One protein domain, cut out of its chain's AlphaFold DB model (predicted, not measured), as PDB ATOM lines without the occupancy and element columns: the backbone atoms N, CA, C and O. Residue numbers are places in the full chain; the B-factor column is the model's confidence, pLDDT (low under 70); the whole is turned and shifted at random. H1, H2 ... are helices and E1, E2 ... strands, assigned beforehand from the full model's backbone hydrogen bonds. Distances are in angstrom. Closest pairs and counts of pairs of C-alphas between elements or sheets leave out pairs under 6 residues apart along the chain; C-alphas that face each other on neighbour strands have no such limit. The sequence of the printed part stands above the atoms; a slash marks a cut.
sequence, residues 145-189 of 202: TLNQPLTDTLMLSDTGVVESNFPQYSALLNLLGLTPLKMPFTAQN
ATOM      1  N   THR A 145     204.774 -94.175  61.547       65.88
ATOM      2  CA  THR A 145     205.175 -93.067  62.404       65.88
ATOM      3  C   THR A 145     206.624 -92.673  62.146       65.88
ATOM      4  O   THR A 145     207.577 -93.374  62.498       65.88
ATOM      5  N   LEU A 146     206.800 -91.479  61.588       63.47
ATOM      6  CA  LEU A 146     208.058 -90.760  61.661       63.47
ATOM      7  C   LEU A 146     208.141 -90.237  63.099       63.47
ATOM      8  O   LEU A 146     207.700 -89.134  63.386       63.47
ATOM      9  N   ASN A 147     208.624 -91.062  64.035       57.53
ATOM     10  CA  ASN A 147     208.812 -90.688  65.444       57.53
ATOM     11  C   ASN A 147     209.909 -89.613  65.571       57.53
ATOM     12  O   ASN A 147     211.009 -89.889  66.053       57.53
ATOM     13  N   GLN A 148     209.636 -88.398  65.102       63.03
ATOM     14  CA  GLN A 148     210.527 -87.254  65.205       63.03
ATOM     15  C   GLN A 148     209.930 -86.211  66.156       63.03
ATOM     16  O   GLN A 148     208.735 -85.920  66.091       63.03
ATOM     17  N   PRO A 149     210.737 -85.655  67.073       59.16
ATOM     18  CA  PRO A 149     210.267 -84.635  67.994       59.16
ATOM     19  C   PRO A 149     209.978 -83.331  67.235       59.16
ATOM     20  O   PRO A 149     210.884 -82.745  66.656       59.16
ATOM     21  N   LEU A 150     208.722 -82.872  67.317       63.22
ATOM     22  CA  LEU A 150     208.225 -81.547  66.907       63.22
ATOM     23  C   LEU A 150     208.419 -81.185  65.425       63.22
ATOM     24  O   LEU A 150     209.410 -80.571  65.039       63.22
ATOM     25  N   THR A 151     207.389 -81.426  64.616       64.38
ATOM     26  CA  THR A 151     207.336 -80.955  63.227       64.38
ATOM     27  C   THR A 151     206.023 -80.231  62.967       64.38
ATOM     28  O   THR A 151     205.036 -80.832  62.540       64.38
ATOM     29  N   ASP A 152     206.019 -78.918  63.201       78.94
ATOM     30  CA  ASP A 152     205.114 -78.021  62.484       78.94
ATOM     31  C   ASP A 152     205.365 -78.267  60.978       78.94
ATOM     32  O   ASP A 152     206.444 -77.977  60.459       78.94
ATOM     33  N   THR A 153     204.401 -78.872  60.284       83.94
ATOM     34  CA  THR A 153     204.587 -79.434  58.939       83.94
ATOM     35  C   THR A 153     203.909 -78.572  57.886       83.94
ATOM     36  O   THR A 153     202.701 -78.324  57.939       83.94
ATOM     37  N   LEU A 154     204.700 -78.139  56.903       84.88
ATOM     38  CA  LEU A 154     204.237 -77.480  55.687       84.88
ATOM     39  C   LEU A 154     204.102 -78.516  54.569       84.88
ATOM     40  O   LEU A 154     205.059 -79.225  54.268       84.88
ATOM     41  N   MET A 155     202.937 -78.568  53.927       85.12
ATOM     42  CA  MET A 155     202.719 -79.388  52.739       85.12
ATOM     43  C   MET A 155     202.791 -78.513  51.488       85.12
ATOM     44  O   MET A 155     202.165 -77.454  51.426       85.12
ATOM     45  N   LEU A 156     203.559 -78.961  50.496       84.06
ATOM     46  CA  LEU A 156     203.734 -78.286  49.212       84.06
ATOM     47  C   LEU A 156     203.341 -79.235  48.077       84.06
ATOM     48  O   LEU A 156     203.703 -80.412  48.096       84.06
ATOM     49  N   SER A 157     202.629 -78.708  47.091       79.31
ATOM     50  CA  SER A 157     202.421 -79.299  45.774       79.31
ATOM     51  C   SER A 157     203.204 -78.507  44.724       79.31
ATOM     52  O   SER A 157     203.772 -77.447  44.994       79.31
ATOM     53  N   ASP A 158     203.201 -79.004  43.494       71.94
ATOM     54  CA  ASP A 158     203.640 -78.263  42.309       71.94
ATOM     55  C   ASP A 158     202.870 -76.943  42.099       71.94
ATOM     56  O   ASP A 158     203.399 -75.999  41.515       71.94
ATOM     57  N   THR A 159     201.642 -76.858  42.616       72.69
ATOM     58  CA  THR A 159     200.770 -75.678  42.553       72.69
ATOM     59  C   THR A 159     200.874 -74.733  43.755       72.69
ATOM     60  O   THR A 159     200.237 -73.678  43.743       72.69
ATOM     61  N   GLY A 160     201.688 -75.048  44.768       78.19
ATOM     62  CA  GLY A 160     201.934 -74.170  45.916       78.19
ATOM     63  C   GLY A 160     201.667 -74.835  47.265       78.19
ATOM     64  O   GLY A 160     201.934 -76.017  47.452       78.19
ATOM     65  N   VAL A 161     201.199 -74.062  48.249       84.12
ATOM     66  CA  VAL A 161     200.908 -74.606  49.584       84.12
ATOM     67  C   VAL A 161     199.623 -75.412  49.564       84.12
ATOM     68  O   VAL A 161     198.588 -74.933  49.107       84.12
ATOM     69  N   VAL A 162     199.696 -76.605  50.143       82.56
ATOM     70  CA  VAL A 162     198.538 -77.442  50.421       82.56
ATOM     71  C   VAL A 162     197.979 -77.067  51.789       82.56
ATOM     72  O   VAL A 162     198.702 -77.041  52.788       82.56
ATOM     73  N   GLU A 163     196.676 -76.799  51.839       82.62
ATOM     74  CA  GLU A 163     195.952 -76.514  53.077       82.62
ATOM     75  C   GLU A 163     195.832 -77.788  53.921       82.62
ATOM     76  O   GLU A 163     194.853 -78.530  53.852       82.62
ATOM     77  N   SER A 164     196.852 -78.044  54.740       79.75
ATOM     78  CA  SER A 164     196.983 -79.242  55.578       79.75
ATOM     79  C   SER A 164     195.866 -79.424  56.613       79.75
ATOM     80  O   SER A 164     195.722 -80.505  57.180       79.75
ATOM     81  N   ASN A 165     195.049 -78.392  56.824       76.38
ATOM     82  CA  ASN A 165     193.866 -78.431  57.678       76.38
ATOM     83  C   ASN A 165     192.694 -79.183  57.034       76.38
ATOM     84  O   ASN A 165     191.740 -79.518  57.740       76.38
ATOM     85  N   PHE A 166     192.720 -79.434  55.719       78.94
ATOM     86  CA  PHE A 166     191.673 -80.240  55.107       78.94
ATOM     87  C   PHE A 166     191.713 -81.671  55.654       78.94
ATOM     88  O   PHE A 166     192.802 -82.232  55.820       78.94
ATOM     89  N   PRO A 167     190.541 -82.269  55.928       77.62
ATOM     90  CA  PRO A 167     190.435 -83.558  56.603       77.62
ATOM     91  C   PRO A 167     191.346 -84.672  56.052       77.62
ATOM     92  O   PRO A 167     192.052 -85.318  56.825       77.62
ATOM     93  N   GLN A 168     191.447 -84.821  54.729       77.31
ATOM     94  CA  GLN A 168     192.293 -85.825  54.076       77.31
ATOM     95  C   GLN A 168     193.802 -85.621  54.307       77.31
ATOM     96  O   GLN A 168     194.558 -86.588  54.410       77.31
ATOM     97  N   TYR A 169     194.257 -84.372  54.408       83.25
ATOM     98  CA  TYR A 169     195.664 -84.051  54.654       83.25
ATOM     99  C   TYR A 169     195.990 -84.109  56.144       83.25
ATOM    100  O   TYR A 169     197.043 -84.619  56.518       83.25
ATOM    101  N   SER A 170     195.058 -83.678  56.993       80.19
ATOM    102  CA  SER A 170     195.155 -83.826  58.445       80.19
ATOM    103  C   SER A 170     195.269 -85.301  58.843       80.19
ATOM    104  O   SER A 170     196.153 -85.667  59.616       80.19
ATOM    105  N   ALA A 171     194.454 -86.175  58.240       80.38
ATOM    106  CA  ALA A 171     194.567 -87.617  58.422       80.38
ATOM    107  C   ALA A 171     195.963 -88.126  58.033       80.38
ATOM    108  O   ALA A 171     196.608 -88.791  58.835       80.38
ATOM    109  N   LEU A 172     196.481 -87.765  56.854       82.69
ATOM    110  CA  LEU A 172     197.828 -88.164  56.431       82.69
ATOM    111  C   LEU A 172     198.920 -87.703  57.409       82.69
ATOM    112  O   LEU A 172     199.805 -88.483  57.750       82.69
ATOM    113  N   LEU A 173     198.866 -86.454  57.874       83.00
ATOM    114  CA  LEU A 173     199.847 -85.936  58.828       83.00
ATOM    115  C   LEU A 173     199.797 -86.704  60.150       83.00
ATOM    116  O   LEU A 173     200.836 -87.165  60.622       83.00
ATOM    117  N   ASN A 174     198.597 -86.944  60.681       80.12
ATOM    118  CA  ASN A 174     198.417 -87.735  61.897       80.12
ATOM    119  C   ASN A 174     198.984 -89.159  61.745       80.12
ATOM    120  O   ASN A 174     199.566 -89.675  62.697       80.12
ATOM    121  N   LEU A 175     198.878 -89.774  60.555       77.56
ATOM    122  CA  LEU A 175     199.452 -91.104  60.275       77.56
ATOM    123  C   LEU A 175     200.964 -91.122  60.477       77.56
ATOM    124  O   LEU A 175     201.531 -92.073  61.011       77.56
ATOM    125  N   LEU A 176     201.604 -90.059  60.005       79.62
ATOM    126  CA  LEU A 176     203.047 -89.918  60.002       79.62
ATOM    127  C   LEU A 176     203.579 -89.425  61.353       79.62
ATOM    128  O   LEU A 176     204.789 -89.293  61.506       79.62
ATOM    129  N   GLY A 177     202.705 -89.172  62.336       79.12
ATOM    130  CA  GLY A 177     203.072 -88.541  63.605       79.12
ATOM    131  C   GLY A 177     203.421 -87.055  63.458       79.12
ATOM    132  O   GLY A 177     204.140 -86.507  64.287       79.12
ATOM    133  N   LEU A 178     202.936 -86.411  62.395       83.88
ATOM    134  CA  LEU A 178     203.205 -85.022  62.047       83.88
ATOM    135  C   LEU A 178     202.019 -84.125  62.424       83.88
ATOM    136  O   LEU A 178     200.868 -84.557  62.437       83.88
ATOM    137  N   THR A 179     202.288 -82.844  62.671       84.38
ATOM    138  CA  THR A 179     201.260 -81.828  62.940       84.38
ATOM    139  C   THR A 179     201.323 -80.720  61.893       84.38
ATOM    140  O   THR A 179     202.425 -80.339  61.506       84.38
ATOM    141  N   PRO A 180     200.199 -80.161  61.416       82.88
ATOM    142  CA  PRO A 180     200.231 -79.019  60.501       82.88
ATOM    143  C   PRO A 180     200.867 -77.779  61.159       82.88
ATOM    144  O   PRO A 180     200.876 -77.656  62.384       82.88
ATOM    145  N   LEU A 181     201.389 -76.844  60.353       82.62
ATOM    146  CA  LEU A 181     201.866 -75.544  60.849       82.62
ATOM    147  C   LEU A 181     200.798 -74.837  61.706       82.62
ATOM    148  O   LEU A 181     199.664 -74.654  61.265       82.62
ATOM    149  N   LYS A 182     201.189 -74.316  62.877       74.69
ATOM    150  CA  LYS A 182     200.308 -73.514  63.756       74.69
ATOM    151  C   LYS A 182     199.779 -72.238  63.097       74.69
ATOM    152  O   LYS A 182     198.678 -71.793  63.406       74.69
ATOM    153  N   MET A 183     200.577 -71.637  62.215       75.00
ATOM    154  CA  MET A 183     200.162 -70.534  61.349       75.00
ATOM    155  C   MET A 183     200.049 -71.066  59.918       75.00
ATOM    156  O   MET A 183     201.073 -71.164  59.237       75.00
ATOM    157  N   PRO A 184     198.844 -71.449  59.463       68.25
ATOM    158  CA  PRO A 184     198.674 -72.033  58.144       68.25
ATOM    159  C   PRO A 184     198.957 -70.989  57.064       68.25
ATOM    160  O   PRO A 184     198.409 -69.884  57.078       68.25
ATOM    161  N   PHE A 185     199.806 -71.349  56.104       70.81
ATOM    162  CA  PHE A 185     199.884 -70.622  54.845       70.81
ATOM    163  C   PHE A 185     198.752 -71.095  53.937       70.81
ATOM    164  O   PHE A 185     198.451 -72.283  53.871       70.81
ATOM    165  N   THR A 186     198.138 -70.161  53.223       69.94
ATOM    166  CA  THR A 186     197.218 -70.470  52.125       69.94
ATOM    167  C   THR A 186     197.945 -70.262  50.805       69.94
ATOM    168  O   THR A 186     198.949 -69.542  50.752       69.94
ATOM    169  N   ALA A 187     197.407 -70.813  49.715       67.12
ATOM    170  CA  ALA A 187     197.913 -70.534  48.369       67.12
ATOM    171  C   ALA A 187     197.995 -69.019  48.065       67.12
ATOM    172  O   ALA A 187     198.844 -68.581  47.297       67.12
ATOM    173  N   GLN A 188     197.149 -68.210  48.713       65.19
ATOM    174  CA  GLN A 188     197.080 -66.756  48.537       65.19
ATOM    175  C   GLN A 188     198.135 -65.990  49.352       65.19
ATOM    176  O   GLN A 188     198.545 -64.903  48.955       65.19
ATOM    177  N   ASN A 189     198.587 -66.551  50.477       68.81
ATOM    178  CA  ASN A 189     199.439 -65.860  51.448       68.81
ATOM    179  C   ASN A 189     200.845 -66.456  51.558       68.81
ATOM    180  O   ASN A 189     201.605 -66.045  52.435       68.81
TER     181      ASN A 189
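Overview. This is residues 145 to 189 of the 202 residues of an uncharacterized protein of Rodentibacter pneumotropicus (UniProt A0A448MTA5). Little regular structure is present: a two-strand hairpin, E1 and E2, lies towards one end of an elongated body, with one short helix, H1, after it and unnamed stretches making much of the rest. After H1, residues 176 to 189 fold back, and residues 179 to 180 pair parallel with residues 152 to 153. The 45 printed residues hold E1, E2 and H1 in that order; the class is mixed, with only 15 residues in named elements. The whole is compact, with a radius of gyration of the C-alphas of 10.4 A and spans of 31 by 18 by 17 A.

Along the chain. E1 is residues 155 to 157, from C-alpha 155 at (202.719, -79.388, 52.739). E2 is residues 160 to 162. H1 is residues 167 to 175, 12.3 A long, ending at C-alpha 175 at (199.452, -91.104, 60.275).

Arrangement. E1 and E2 form an antiparallel hairpin, at 133 degrees between directions; N 157 and O 160 are 2.8 A apart, within hydrogen-bond range. E1 and H1 are apart. In H1 every O i to N i+4 pair is within hydrogen-bond range.

Size, cuts and confidence. The C-alphas farthest apart, of Asn 147 and Gln 188, are 31.6 A apart. The printed part has no cut, and both links are tight. Confidence is under 70 at residues 145 to 151, 184 and 186 to 189.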